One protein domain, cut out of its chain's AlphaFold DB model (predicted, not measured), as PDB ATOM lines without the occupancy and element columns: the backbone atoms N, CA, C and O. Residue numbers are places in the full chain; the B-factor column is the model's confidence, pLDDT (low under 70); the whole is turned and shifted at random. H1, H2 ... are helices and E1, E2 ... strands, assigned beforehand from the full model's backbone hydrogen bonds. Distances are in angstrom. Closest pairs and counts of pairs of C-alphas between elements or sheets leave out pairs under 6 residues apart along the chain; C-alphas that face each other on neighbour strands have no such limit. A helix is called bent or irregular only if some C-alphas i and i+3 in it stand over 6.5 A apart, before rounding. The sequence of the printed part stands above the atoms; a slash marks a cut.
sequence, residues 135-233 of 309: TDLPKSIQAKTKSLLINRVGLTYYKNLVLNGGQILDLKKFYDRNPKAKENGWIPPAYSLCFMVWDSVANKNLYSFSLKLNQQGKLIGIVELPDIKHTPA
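Overview. This is residues 135 to 233 of the 309 residues of an uncharacterized protein of Mucilaginibacter celer (UniProt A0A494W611). A strongly twisted three-stranded sheet has one long, kinked helix, H1, over one face, while the short helices H2 and H3 lie beyond one end of the sheet, where residues 176 to 181 stick out. After E3, unnamed residues 214 to 233 fold back. The 99 printed residues include three named helices and three named strands in the order H1 E1 H2 H3 E2 E3, a mixed class; the antiparallel sheet runs E1 - E2 - E3. The whole is only just loose, close to compact, with a radius of gyration of the C-alphas of 15.3 A, and elongated, spanning 48 by 26 by 23 A.

Arrangement. Start at inner strand E2, residues 191 to 199. Edge strand E1, residues 161 to 168, is its antiparallel neighbour at 160 degrees; look at N 164 and O 194, 2.8 A apart. E3, residues 204 to 213, is the other edge and forms a hairpin with E2, with N 211 and O 193 2.7 A apart. H1, residues 139 to 158, is on the sheet at a height of 9.8 A, over E2 and E3: two layers, a helix on one face of a sheet. It runs only just along the strands, at 28 degrees to E2 on the local plane. H1 is irregular, C-alphas 152 and 155 being 9.2 A apart, with a kink of 94 degrees near residue 152. H2, residues 171 to 177, and H3, residues 179 to 183, are close but not clearly touching; their closest C-alphas, Tyr 175 and Lys 182, are 6.1 A apart. Both are apart from H1. Every O i to N i+4 pair is within hydrogen-bond range in H2 and H3, and 13 of 16 in H1.

Along the chain. Find C-alpha 139 at (0.524, 31.606, 38.552); H1 runs 18.1 A from there. E1 spans 18.8 A and bends by 63 degrees at residue 165. H2 measures 9.9 A, H3 6.5 A and E2 25.0 A. E3 runs 26.4 A to C-alpha 213 at (3.576, 21.220, 29.466), bending by 57 degrees at residue 207.

Size, cuts and confidence. The farthest C-alphas, Glu 183 and Val 201, are 49.7 A apart. The printed part has no cut, no link between named elements is long, and no printed residue is under 70 in pLDDT.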
ATOM      1  N   THR A 135      -6.694  31.296  34.251       93.94
ATOM      2  CA  THR A 135      -6.575  31.702  35.651       93.94
ATOM      3  C   THR A 135      -6.651  30.542  36.635       93.94
ATOM      4  O   THR A 135      -6.181  30.721  37.757       93.94
ATOM      5  N   ASP A 136      -7.130  29.375  36.200       91.75
ATOM      6  CA  ASP A 136      -7.226  28.163  37.025       91.75
ATOM      7  C   ASP A 136      -5.869  27.452  37.173       91.75
ATOM      8  O   ASP A 136      -5.683  26.603  38.040       91.75
ATOM      9  N   LEU A 137      -4.880  27.813  36.347       95.50
ATOM     10  CA  LEU A 137      -3.529  27.256  36.434       95.50
ATOM     11  C   LEU A 137      -2.727  27.930  37.564       95.50
ATOM     12  O   LEU A 137      -2.957  29.102  37.870       95.50
ATOM     13  N   PRO A 138      -1.688  27.290  38.129       96.62
ATOM     14  CA  PRO A 138      -0.756  27.970  39.030       96.62
ATOM     15  C   PRO A 138      -0.117  29.201  38.368       96.62
ATOM     16  O   PRO A 138       0.242  29.155  37.190       96.62
ATOM     17  N   LYS A 139       0.072  30.306  39.107       97.56
ATOM     18  CA  LYS A 139       0.524  31.606  38.552       97.56
ATOM     19  C   LYS A 139       1.786  31.516  37.688       97.56
ATOM     20  O   LYS A 139       1.858  32.159  36.641       97.56
ATOM     21  N   SER A 140       2.754  30.694  38.090       97.88
ATOM     22  CA  SER A 140       3.983  30.453  37.324       97.88
ATOM     23  C   SER A 140       3.712  29.789  35.967       97.88
ATOM     24  O   SER A 140       4.319  30.165  34.965       97.88
ATOM     25  N   ILE A 141       2.764  28.852  35.915       98.44
ATOM     26  CA  ILE A 141       2.317  28.183  34.690       98.44
ATOM     27  C   ILE A 141       1.518  29.153  33.824       98.44
ATOM     28  O   ILE A 141       1.778  29.227  32.629       98.44
ATOM     29  N   GLN A 142       0.644  29.983  34.413       98.31
ATOM     30  CA  GLN A 142      -0.061  31.041  33.672       98.31
ATOM     31  C   GLN A 142       0.921  31.933  32.911       98.31
ATOM     32  O   GLN A 142       0.756  32.161  31.713       98.31
ATOM     33  N   ALA A 143       1.951  32.435  33.600       98.44
ATOM     34  CA  ALA A 143       2.945  33.325  33.012       98.44
ATOM     35  C   ALA A 143       3.731  32.640  31.882       98.44
ATOM     36  O   ALA A 143       3.887  33.222  30.808       98.44
ATOM     37  N   LYS A 144       4.169  31.390  32.092       98.44
ATOM     38  CA  LYS A 144       4.902  30.606  31.085       98.44
ATOM     39  C   LYS A 144       4.048  30.307  29.855       98.44
ATOM     40  O   LYS A 144       4.501  30.555  28.741       98.44
ATOM     41  N   THR A 145       2.804  29.870  30.045       98.31
ATOM     42  CA  THR A 145       1.851  29.620  28.954       98.31
ATOM     43  C   THR A 145       1.584  30.889  28.147       98.31
ATOM     44  O   THR A 145       1.695  30.871  26.922       98.31
ATOM     45  N   LYS A 146       1.304  32.017  28.819       98.38
ATOM     46  CA  LYS A 146       1.100  33.317  28.158       98.38
ATOM     47  C   LYS A 146       2.328  33.741  27.363       98.38
ATOM     48  O   LYS A 146       2.200  34.088  26.195       98.38
ATOM     49  N   SER A 147       3.508  33.698  27.981       98.25
ATOM     50  CA  SER A 147       4.764  34.081  27.334       98.25
ATOM     51  C   SER A 147       5.039  33.223  26.099       98.25
ATOM     52  O   SER A 147       5.324  33.766  25.035       98.25
ATOM     53  N   LEU A 148       4.870  31.901  26.204       98.25
ATOM     54  CA  LEU A 148       5.053  30.971  25.091       98.25
ATOM     55  C   LEU A 148       4.122  31.294  23.913       98.25
ATOM     56  O   LEU A 148       4.588  31.414  22.780       98.25
ATOM     57  N   LEU A 149       2.825  31.477  24.176       98.38
ATOM     58  CA  LEU A 149       1.845  31.785  23.135       98.38
ATOM     59  C   LEU A 149       2.085  33.174  22.526       98.38
ATOM     60  O   LEU A 149       2.139  33.295  21.307       98.38
ATOM     61  N   ILE A 150       2.319  34.212  23.336       98.62
ATOM     62  CA  ILE A 150       2.630  35.568  22.846       98.62
ATOM     63  C   ILE A 150       3.910  35.570  22.005       98.62
ATOM     64  O   ILE A 150       3.962  36.229  20.968       98.62
ATOM     65  N   ASN A 151       4.936  34.816  22.401       98.12
ATOM     66  CA  ASN A 151       6.158  34.688  21.612       98.12
ATOM     67  C   ASN A 151       5.913  33.992  20.271       98.12
ATOM     68  O   ASN A 151       6.604  34.311  19.307       98.12
ATOM     69  N   ARG A 152       4.927  33.090  20.198       97.94
ATOM     70  CA  ARG A 152       4.564  32.385  18.967       97.94
ATOM     71  C   ARG A 152       3.707  33.222  18.020       97.94
ATOM     72  O   ARG A 152       3.944  33.204  16.816       97.94
ATOM     73  N   VAL A 153       2.704  33.932  18.542       98.25
ATOM     74  CA  VAL A 153       1.690  34.594  17.700       98.25
ATOM     75  C   VAL A 153       1.664  36.119  17.769       98.25
ATOM     76  O   VAL A 153       0.984  36.763  16.977       98.25
ATOM     77  N   GLY A 154       2.413  36.715  18.693       98.44
ATOM     78  CA  GLY A 154       2.364  38.145  18.978       98.44
ATOM     79  C   GLY A 154       1.189  38.533  19.881       98.44
ATOM     80  O   GLY A 154       0.172  37.843  19.972       98.44
ATOM     81  N   LEU A 155       1.327  39.672  20.566       97.88
ATOM     82  CA  LEU A 155       0.351  40.133  21.560       97.88
ATOM     83  C   LEU A 155      -1.034  40.407  20.955       97.88
ATOM     84  O   LEU A 155      -2.047  40.132  21.593       97.88
ATOM     85  N   THR A 156      -1.082  40.936  19.730       96.56
ATOM     86  CA  THR A 156      -2.342  41.247  19.047       96.56
ATOM     87  C   THR A 156      -3.146  39.982  18.763       96.56
ATOM     88  O   THR A 156      -4.313  39.920  19.135       96.56
ATOM     89  N   TYR A 157      -2.521  38.954  18.178       97.31
ATOM     90  CA  TYR A 157      -3.210  37.703  17.847       97.31
ATOM     91  C   TYR A 157      -3.526  36.857  19.083       97.31
ATOM     92  O   TYR A 157      -4.547  36.179  19.119       97.31
ATOM     93  N   TYR A 158      -2.691  36.925  20.127       97.88
ATOM     94  CA  TYR A 158      -2.912  36.200  21.381       97.88
ATOM     95  C   TYR A 158      -4.298  36.465  21.998       97.88
ATOM     96  O   TYR A 158      -4.868  35.571  22.615       97.88
ATOM     97  N   LYS A 159      -4.874  37.658  21.795       96.56
ATOM     98  CA  LYS A 159      -6.221  38.009  22.285       96.56
ATOM     99  C   LYS A 159      -7.336  37.134  21.701       96.56
ATOM    100  O   LYS A 159      -8.399  37.046  22.303       96.56
ATOM    101  N   ASN A 160      -7.076  36.479  20.572       96.19
ATOM    102  CA  ASN A 160      -8.003  35.557  19.926       96.19
ATOM    103  C   ASN A 160      -7.842  34.117  20.441       96.19
ATOM    104  O   ASN A 160      -8.595  33.242  20.028       96.19
ATOM    105  N   LEU A 161      -6.857  33.839  21.303       96.00
ATOM    106  CA  LEU A 161      -6.656  32.511  21.871       96.00
ATOM    107  C   LEU A 161      -7.457  32.359  23.163       96.00
ATOM    108  O   LEU A 161      -7.239  33.085  24.133       96.00
ATOM    109  N   VAL A 162      -8.347  31.371  23.191       92.62
ATOM    110  CA  VAL A 162      -9.206  31.078  24.343       92.62
ATOM    111  C   VAL A 162      -8.903  29.671  24.835       92.62
ATOM    112  O   VAL A 162      -8.953  28.727  24.050       92.62
ATOM    113  N   LEU A 163      -8.578  29.519  26.123       92.38
ATOM    114  CA  LEU A 163      -8.498  28.191  26.733       92.38
ATOM    115  C   LEU A 163      -9.916  27.615  26.814       92.38
ATOM    116  O   LEU A 163     -10.801  28.251  27.379       92.38
ATOM    117  N   ASN A 164     -10.114  26.434  26.245       86.62
ATOM    118  CA  ASN A 164     -11.391  25.738  26.153       86.62
ATOM    119  C   ASN A 164     -11.252  24.291  26.640       86.62
ATOM    120  O   ASN A 164     -11.512  23.334  25.909       86.62
ATOM    121  N   GLY A 165     -10.776  24.148  27.873       88.62
ATOM    122  CA  GLY A 165     -10.589  22.862  28.528       88.62
ATOM    123  C   GLY A 165      -9.142  22.382  28.536       88.62
ATOM    124  O   GLY A 165      -8.188  23.091  28.190       88.62
ATOM    125  N   GLY A 166      -8.989  21.138  28.967       92.06
ATOM    126  CA  GLY A 166      -7.702  20.493  29.147       92.06
ATOM    127  C   GLY A 166      -7.697  19.582  30.365       92.06
ATOM    128  O   GLY A 166      -8.743  19.229  30.896       92.06
ATOM    129  N   GLN A 167      -6.503  19.215  30.811       94.06
ATOM    130  CA  GLN A 167      -6.280  18.373  31.979       94.06
ATOM    131  C   GLN A 167      -5.057  18.879  32.748       94.06
ATOM    132  O   GLN A 167      -3.986  19.082  32.165       94.06
ATOM    133  N   ILE A 168      -5.220  19.084  34.053       95.75
ATOM    134  CA  ILE A 168      -4.157  19.334  35.022       95.75
ATOM    135  C   ILE A 168      -3.953  18.045  35.813       95.75
ATOM    136  O   ILE A 168      -4.850  17.577  36.513       95.75
ATOM    137  N   LEU A 169      -2.756  17.483  35.703       95.81
ATOM    138  CA  LEU A 169      -2.385  16.210  36.297       95.81
ATOM    139  C   LEU A 169      -1.463  16.445  37.501       95.81
ATOM    140  O   LEU A 169      -0.335  16.930  37.357       95.81
ATOM    141  N   ASP A 170      -1.916  16.060  38.695       95.25
ATOM    142  CA  ASP A 170      -1.034  15.901  39.853       95.25
ATOM    143  C   ASP A 170      -0.216  14.620  39.661       95.25
ATOM    144  O   ASP A 170      -0.675  13.518  39.963       95.25
ATOM    145  N   LEU A 171       1.006  14.759  39.129       94.56
ATOM    146  CA  LEU A 171       1.859  13.604  38.831       94.56
ATOM    147  C   LEU A 171       2.139  12.740  40.060       94.56
ATOM    148  O   LEU A 171       2.280  11.529  39.915       94.56
ATOM    149  N   LYS A 172       2.221  13.330  41.262       94.62
ATOM    150  CA  LYS A 172       2.492  12.550  42.470       94.62
ATOM    151  C   LYS A 172       1.318  11.614  42.739       94.62
ATOM    152  O   LYS A 172       1.514  10.405  42.798       94.62
ATOM    153  N   LYS A 173       0.102  12.161  42.828       93.50
ATOM    154  CA  LYS A 173      -1.109  11.356  43.050       93.50
ATOM    155  C   LYS A 173      -1.370  10.371  41.915       93.50
ATOM    156  O   LYS A 173      -1.771   9.238  42.167       93.50
ATOM    157  N   PHE A 174      -1.117  10.790  40.676       93.19
ATOM    158  CA  PHE A 174      -1.233   9.921  39.513       93.19
ATOM    159  C   PHE A 174      -0.353   8.673  39.669       93.19
ATOM    160  O   PHE A 174      -0.862   7.562  39.534       93.19
ATOM    161  N   TYR A 175       0.932   8.834  40.003       94.19
ATOM    162  CA  TYR A 175       1.842   7.701  40.191       94.19
ATOM    163  C   TYR A 175       1.547   6.883  41.448       94.19
ATOM    164  O   TYR A 175       1.730   5.669  41.411       94.19
ATOM    165  N   ASP A 176       1.063   7.509  42.525       92.75
ATOM    166  CA  ASP A 176       0.627   6.790  43.730       92.75
ATOM    167  C   ASP A 176      -0.515   5.799  43.396       92.75
ATOM    168  O   ASP A 176      -0.567   4.704  43.952       92.75
ATOM    169  N   ARG A 177      -1.392   6.142  42.438       89.62
ATOM    170  CA  ARG A 177      -2.474   5.263  41.944       89.62
ATOM    171  C   ARG A 177      -2.060   4.349  40.790       89.62
ATOM    172  O   ARG A 177      -2.639   3.284  40.608       89.62
ATOM    173  N   ASN A 178      -1.058   4.755  40.015       89.75
ATOM    174  CA  ASN A 178      -0.585   4.054  38.823       89.75
ATOM    175  C   ASN A 178       0.924   3.753  38.920       89.75
ATOM    176  O   ASN A 178       1.704   4.273  38.115       89.75
ATOM    177  N   PRO A 179       1.382   2.902  39.858       91.50
ATOM    178  CA  PRO A 179       2.815   2.678  40.084       91.50
ATOM    179  C   PRO A 179       3.538   2.127  38.842       91.50
ATOM    180  O   PRO A 179       4.633   2.582  38.512       91.50
ATOM    181  N   LYS A 180       2.877   1.261  38.061       92.31
ATOM    182  CA  LYS A 180       3.414   0.721  36.797       92.31
ATOM    183  C   LYS A 180       3.735   1.799  35.757       92.31
ATOM    184  O   LYS A 180       4.660   1.640  34.967       92.31
ATOM    185  N   ALA A 181       2.990   2.908  35.741       91.12
ATOM    186  CA  ALA A 181       3.279   4.019  34.834       91.12
ATOM    187  C   ALA A 181       4.652   4.639  35.133       91.12
ATOM    188  O   ALA A 181       5.384   4.994  34.209       91.12
ATOM    189  N   LYS A 182       5.016   4.717  36.419       88.94
ATOM    190  CA  LYS A 182       6.325   5.193  36.870       88.94
ATOM    191  C   LYS A 182       7.434   4.202  36.518       88.94
ATOM    192  O   LYS A 182       8.468   4.619  36.009       88.94
ATOM    193  N   GLU A 183       7.207   2.911  36.759       92.06
ATOM    194  CA  GLU A 183       8.161   1.827  36.464       92.06
ATOM    195  C   GLU A 183       8.521   1.763  34.974       92.06
ATOM    196  O   GLU A 183       9.688   1.620  34.622       92.06
ATOM    197  N   ASN A 184       7.533   1.967  34.099       92.69
ATOM    198  CA  ASN A 184       7.722   1.971  32.647       92.69
ATOM    199  C   ASN A 184       8.342   3.273  32.102       92.69
ATOM    200  O   ASN A 184       8.469   3.431  30.888       92.69
ATOM    201  N   GLY A 185       8.679   4.238  32.966       89.94
ATOM    202  CA  GLY A 185       9.263   5.519  32.563       89.94
ATOM    203  C   GLY A 185       8.311   6.431  31.781       89.94
ATOM    204  O   GLY A 185       8.761   7.384  31.140       89.94
ATOM    205  N   TRP A 186       7.001   6.171  31.811       88.75
ATOM    206  CA  TRP A 186       6.030   7.022  31.136       88.75
ATOM    207  C   TRP A 186       5.797   8.303  31.941       88.75
ATOM    208  O   TRP A 186       5.326   8.272  33.082       88.75
ATOM    209  N   ILE A 187       6.121   9.447  31.336       90.69
ATOM    210  CA  ILE A 187       5.929  10.769  31.938       90.69
ATOM    211  C   ILE A 187       4.844  11.508  31.151       90.69
ATOM    212  O   ILE A 187       5.136  12.081  30.097       90.69
ATOM    213  N   PRO A 188       3.585  11.494  31.624       94.75
ATOM    214  CA  PRO A 188       2.529  12.262  30.986       94.75
ATOM    215  C   PRO A 188       2.753  13.773  31.162       94.75
ATOM    216  O   PRO A 188       3.467  14.207  32.074       94.75
ATOM    217  N   PRO A 189       2.137  14.611  30.309       96.88
ATOM    218  CA  PRO A 189       2.113  16.047  30.547       96.88
ATOM    219  C   PRO A 189       1.401  16.349  31.870       96.88
ATOM    220  O   PRO A 189       0.344  15.794  32.152       96.88
ATOM    221  N   ALA A 190       1.962  17.265  32.660       97.62
ATOM    222  CA  ALA A 190       1.295  17.772  33.860       97.62
ATOM    223  C   ALA A 190       0.161  18.741  33.504       97.62
ATOM    224  O   ALA A 190      -0.790  18.898  34.260       97.62
ATOM    225  N   TYR A 191       0.268  19.390  32.342       97.69
ATOM    226  CA  TYR A 191      -0.761  20.261  31.798       97.69
ATOM    227  C   TYR A 191      -0.969  19.904  30.331       97.69
ATOM    228  O   TYR A 191      -0.062  20.079  29.519       97.69
ATOM    229  N   SER A 192      -2.150  19.411  29.986       96.12
ATOM    230  CA  SER A 192      -2.602  19.253  28.605       96.12
ATOM    231  C   SER A 192      -3.682  20.297  28.364       96.12
ATOM    232  O   SER A 192      -4.817  20.111  28.778       96.12
ATOM    233  N   LEU A 193      -3.319  21.446  27.798       95.75
ATOM    234  CA  LEU A 193      -4.184  22.623  27.704       95.75
ATOM    235  C   LEU A 193      -4.747  22.760  26.296       95.75
ATOM    236  O   LEU A 193      -3.990  22.709  25.333       95.75
ATOM    237  N   CYS A 194      -6.047  22.978  26.166       93.25
ATOM    238  CA  CYS A 194      -6.707  23.036  24.870       93.25
ATOM    239  C   CYS A 194      -7.129  24.452  24.543       93.25
ATOM    240  O   CYS A 194      -7.907  25.064  25.268       93.25
ATOM    241  N   PHE A 195      -6.596  24.987  23.455       94.38
ATOM    242  CA  PHE A 195      -6.856  26.350  23.029       94.38
ATOM    243  C   PHE A 195      -7.644  26.365  21.728       94.38
ATOM    244  O   PHE A 195      -7.414  25.555  20.832       94.38
ATOM    245  N   MET A 196      -8.533  27.343  21.614       92.88
ATOM    246  CA  MET A 196      -9.216  27.698  20.380       92.88
ATOM    247  C   MET A 196      -8.669  29.008  19.836       92.88
ATOM    248  O   MET A 196      -8.373  29.932  20.595       92.88
ATOM    249  N   VAL A 197      -8.604  29.100  18.515       94.25
ATOM    250  CA  VAL A 197      -8.485  30.351  17.776       94.25
ATOM    251  C   VAL A 197      -9.900  30.862  17.539       94.25
ATOM    252  O   VAL A 197     -10.632  30.320  16.715       94.25
ATOM    253  N   TRP A 198     -10.303  31.881  18.285       92.69
ATOM    254  CA  TRP A 198     -11.648  32.439  18.245       92.69
ATOM    255  C   TRP A 198     -11.734  33.641  17.305       92.69
ATOM    256  O   TRP A 198     -10.954  34.587  17.417       92.69
ATOM    257  N   ASP A 199     -12.716  33.629  16.406       90.94
ATOM    258  CA  ASP A 199     -13.122  34.810  15.651       90.94
ATOM    259  C   ASP A 199     -14.260  35.503  16.400       90.94
ATOM    260  O   ASP A 199     -15.396  35.026  16.411       90.94
ATOM    261  N   SER A 200     -13.959  36.636  17.037       88.31
ATOM    262  CA  SER A 200     -14.952  37.401  17.792       88.31
ATOM    263  C   SER A 200     -16.002  38.071  16.907       88.31
ATOM    264  O   SER A 200     -17.087  38.363  17.396       88.31
ATOM    265  N   VAL A 201     -15.695  38.337  15.632       88.69
ATOM    266  CA  VAL A 201     -16.628  38.984  14.697       88.69
ATOM    267  C   VAL A 201     -17.615  37.955  14.162       88.69
ATOM    268  O   VAL A 201     -18.818  38.189  14.173       88.69
ATOM    269  N   ALA A 202     -17.114  36.792  13.737       87.38
ATOM    270  CA  ALA A 202     -17.957  35.698  13.262       87.38
ATOM    271  C   ALA A 202     -18.535  34.827  14.394       87.38
ATOM    272  O   ALA A 202     -19.305  33.911  14.111       87.38
ATOM    273  N   ASN A 203     -18.152  35.094  15.650       87.25
ATOM    274  CA  ASN A 203     -18.554  34.365  16.854       87.25
ATOM    275  C   ASN A 203     -18.388  32.842  16.714       87.25
ATOM    276  O   ASN A 203     -19.312  32.073  16.982       87.25
ATOM    277  N   LYS A 204     -17.217  32.407  16.234       88.12
ATOM    278  CA  LYS A 204     -16.949  30.991  15.959       88.12
ATOM    279  C   LYS A 204     -15.500  30.595  16.209       88.12
ATOM    280  O   LYS A 204     -14.575  31.394  16.065       88.12
ATOM    281  N   ASN A 205     -15.313  29.314  16.508       90.12
ATOM    282  CA  ASN A 205     -14.006  28.678  16.566       90.12
ATOM    283  C   ASN A 205     -13.462  28.473  15.143       90.12
ATOM    284  O   ASN A 205     -14.136  27.891  14.292       90.12
ATOM    285  N   LEU A 206     -12.246  28.952  14.887       92.12
ATOM    286  CA  LEU A 206     -11.557  28.795  13.609       92.12
ATOM    287  C   LEU A 206     -10.601  27.614  13.579       92.12
ATOM    288  O   LEU A 206     -10.317  27.141  12.491       92.12
ATOM    289  N   TYR A 207     -10.045  27.204  14.718       93.88
ATOM    290  CA  TYR A 207      -9.068  26.122  14.829       93.88
ATOM    291  C   TYR A 207      -8.820  25.808  16.304       93.88
ATOM    292  O   TYR A 207      -8.857  26.703  17.145       93.88
ATOM    293  N   SER A 208      -8.514  24.558  16.633       93.31
ATOM    294  CA  SER A 208      -8.182  24.164  18.003       93.31
ATOM    295  C   SER A 208      -6.904  23.356  18.050       93.31
ATOM    296  O   SER A 208      -6.612  22.596  17.128       93.31
ATOM    297  N   PHE A 209      -6.149  23.534  19.127       94.56
ATOM    298  CA  PHE A 209      -4.881  22.856  19.333       94.56
ATOM    299  C   PHE A 209      -4.644  22.534  20.804       94.56
ATOM    300  O   PHE A 209      -5.179  23.188  21.703       94.56
ATOM    301  N   SER A 210      -3.793  21.538  21.043       94.25
ATOM    302  CA  SER A 210      -3.338  21.171  22.381       94.25
ATOM    303  C   SER A 210      -1.937  21.720  22.649       94.25
ATOM    304  O   SER A 210      -1.046  21.669  21.802       94.25
ATOM    305  N   LEU A 211      -1.734  22.233  23.856       96.38
ATOM    306  CA  LEU A 211      -0.464  22.682  24.395       96.38
ATOM    307  C   LEU A 211      -0.107  21.811  25.599       96.38
ATOM    308  O   LEU A 211      -0.767  21.868  26.636       96.38
ATOM    309  N   LYS A 212       0.964  21.028  25.477       97.25
ATOM    310  CA  LYS A 212       1.400  20.094  26.519       97.25
ATOM    311  C   LYS A 212       2.596  20.650  27.276       97.25
ATOM    312  O   LYS A 212       3.607  20.989  26.667       97.25
ATOM    313  N   LEU A 213       2.508  20.727  28.599       98.25
ATOM    314  CA  LEU A 213       3.576  21.220  29.466       98.25
ATOM    315  C   LEU A 213       3.908  20.199  30.560       98.25
ATOM    316  O   LEU A 213       3.039  19.468  31.043       98.25
ATOM    317  N   ASN A 214       5.167  20.178  30.989       97.69
ATOM    318  CA  ASN A 214       5.578  19.451  32.191       97.69
ATOM    319  C   ASN A 214       5.229  20.238  33.475       97.69
ATOM    320  O   ASN A 214       4.722  21.359  33.407       97.69
ATOM    321  N   GLN A 215       5.534  19.683  34.656       97.25
ATOM    322  CA  GLN A 215       5.242  20.334  35.949       97.25
ATOM    323  C   GLN A 215       5.905  21.709  36.113       97.25
ATOM    324  O   GLN A 215       5.409  22.558  36.844       97.25
ATOM    325  N   GLN A 216       7.020  21.956  35.422       97.75
ATOM    326  CA  GLN A 216       7.725  23.235  35.447       97.75
ATOM    327  C   GLN A 216       7.210  24.209  34.377       97.75
ATOM    328  O   GLN A 216       7.782  25.287  34.219       97.75
ATOM    329  N   GLY A 217       6.164  23.867  33.621       97.69
ATOM    330  CA  GLY A 217       5.636  24.697  32.538       97.69
ATOM    331  C   GLY A 217       6.534  24.744  31.297       97.69
ATOM    332  O   GLY A 217       6.408  25.668  30.495       97.69
ATOM    333  N   LYS A 218       7.468  23.797  31.143       97.94
ATOM    334  CA  LYS A 218       8.252  23.628  29.914       97.94
ATOM    335  C   LYS A 218       7.409  22.874  28.891       97.94
ATOM    336  O   LYS A 218       6.784  21.870  29.230       97.94
ATOM    337  N   LEU A 219       7.431  23.350  27.650       97.50
ATOM    338  CA  LEU A 219       6.758  22.717  26.521       97.50
ATOM    339  C   LEU A 219       7.252  21.279  26.304       97.50
ATOM    340  O   LEU A 219       8.458  21.027  26.278       97.50
ATOM    341  N   ILE A 220       6.303  20.363  26.128       96.75
ATOM    342  CA  ILE A 220       6.515  18.990  25.676       96.75
ATOM    343  C   ILE A 220       5.998  18.914  24.238       96.75
ATOM    344  O   ILE A 220       4.804  19.079  23.995       96.75
ATOM    345  N   GLY A 221       6.890  18.660  23.282       94.38
ATOM    346  CA  GLY A 221       6.549  18.662  21.860       94.38
ATOM    347  C   GLY A 221       6.548  20.072  21.267       94.38
ATOM    348  O   GLY A 221       7.464  20.854  21.514       94.38
ATOM    349  N   ILE A 222       5.539  20.378  20.454       94.81
ATOM    350  CA  ILE A 222       5.443  21.628  19.695       94.81
ATOM    351  C   ILE A 222       4.187  22.417  20.065       94.81
ATOM    352  O   ILE A 222       3.229  21.869  20.602       94.81
ATOM    353  N   VAL A 223       4.178  23.705  19.725       94.44
ATOM    354  CA  VAL A 223       2.937  24.481  19.654       94.44
ATOM    355  C   VAL A 223       2.384  24.319  18.243       94.44
ATOM    356  O   VAL A 223       3.024  24.753  17.286       94.44
ATOM    357  N   GLU A 224       1.203  23.723  18.111       95.75
ATOM    358  CA  GLU A 224       0.513  23.498  16.829       95.75
ATOM    359  C   GLU A 224      -0.121  24.786  16.265       95.75
ATOM    360  O   GLU A 224      -1.224  24.802  15.734       95.75
ATOM    361  N   LEU A 225       0.591  25.904  16.385       96.81
ATOM    362  CA  LEU A 225       0.239  27.186  15.791       96.81
ATOM    363  C   LEU A 225       1.358  27.631  14.853       96.81
ATOM    364  O   LEU A 225       2.530  27.394  15.157       96.81
ATOM    365  N   PRO A 226       1.047  28.325  13.747       97.19
ATOM    366  CA  PRO A 226       2.062  28.936  12.896       97.19
ATOM    367  C   PRO A 226       2.815  30.066  13.615       97.19
ATOM    368  O   PRO A 226       2.357  30.597  14.628       97.19
ATOM    369  N   ASP A 227       3.978  30.450  13.081       97.81
ATOM    370  CA  ASP A 227       4.726  31.620  13.559       97.81
ATOM    371  C   ASP A 227       4.064  32.913  13.079       97.81
ATOM    372  O   ASP A 227       4.480  33.527  12.099       97.81
ATOM    373  N   ILE A 228       2.973  33.309  13.726       98.38
ATOM    374  CA  ILE A 228       2.233  34.510  13.320       98.38
ATOM    375  C   ILE A 228       3.022  35.769  13.685       98.38
ATOM    376  O   ILE A 228       2.923  36.771  12.978       98.38
ATOM    377  N   LYS A 229       3.851  35.711  14.737       98.06
ATOM    378  CA  LYS A 229       4.673  36.849  15.159       98.06
ATOM    379  C   LYS A 229       5.625  37.291  14.045       98.06
ATOM    380  O   LYS A 229       5.724  38.488  13.790       98.06
ATOM    381  N   HIS A 230       6.288  36.345  13.378       98.00
ATOM    382  CA  HIS A 230       7.227  36.645  12.290       98.00
ATOM    383  C   HIS A 230       6.615  36.475  10.891       98.00
ATOM    384  O   HIS A 230       7.187  36.935   9.908       98.00
ATOM    385  N   THR A 231       5.446  35.838  10.764       97.75
ATOM    386  CA  THR A 231       4.710  35.703   9.496       97.75
ATOM    387  C   THR A 231       3.229  36.075   9.671       97.75
ATOM    388  O   THR A 231       2.359  35.197   9.652       97.75
ATOM    389  N   PRO A 232       2.896  37.377   9.785       97.44
ATOM    390  CA  PRO A 232       1.538  37.834  10.106       97.44
ATOM    391  C   PRO A 232       0.453  37.383   9.124       97.44
ATOM    392  O   PRO A 232      -0.700  37.223   9.513       97.44
ATOM    393  N   ALA A 233       0.800  37.102   7.862       96.56
ATOM    394  CA  ALA A 233      -0.139  36.548   6.884       96.56
ATOM    395  C   ALA A 233      -0.755  35.204   7.332       96.56
ATOM    396  O   ALA A 233      -1.891  34.903   6.969       96.56
TER     397      ALA A 233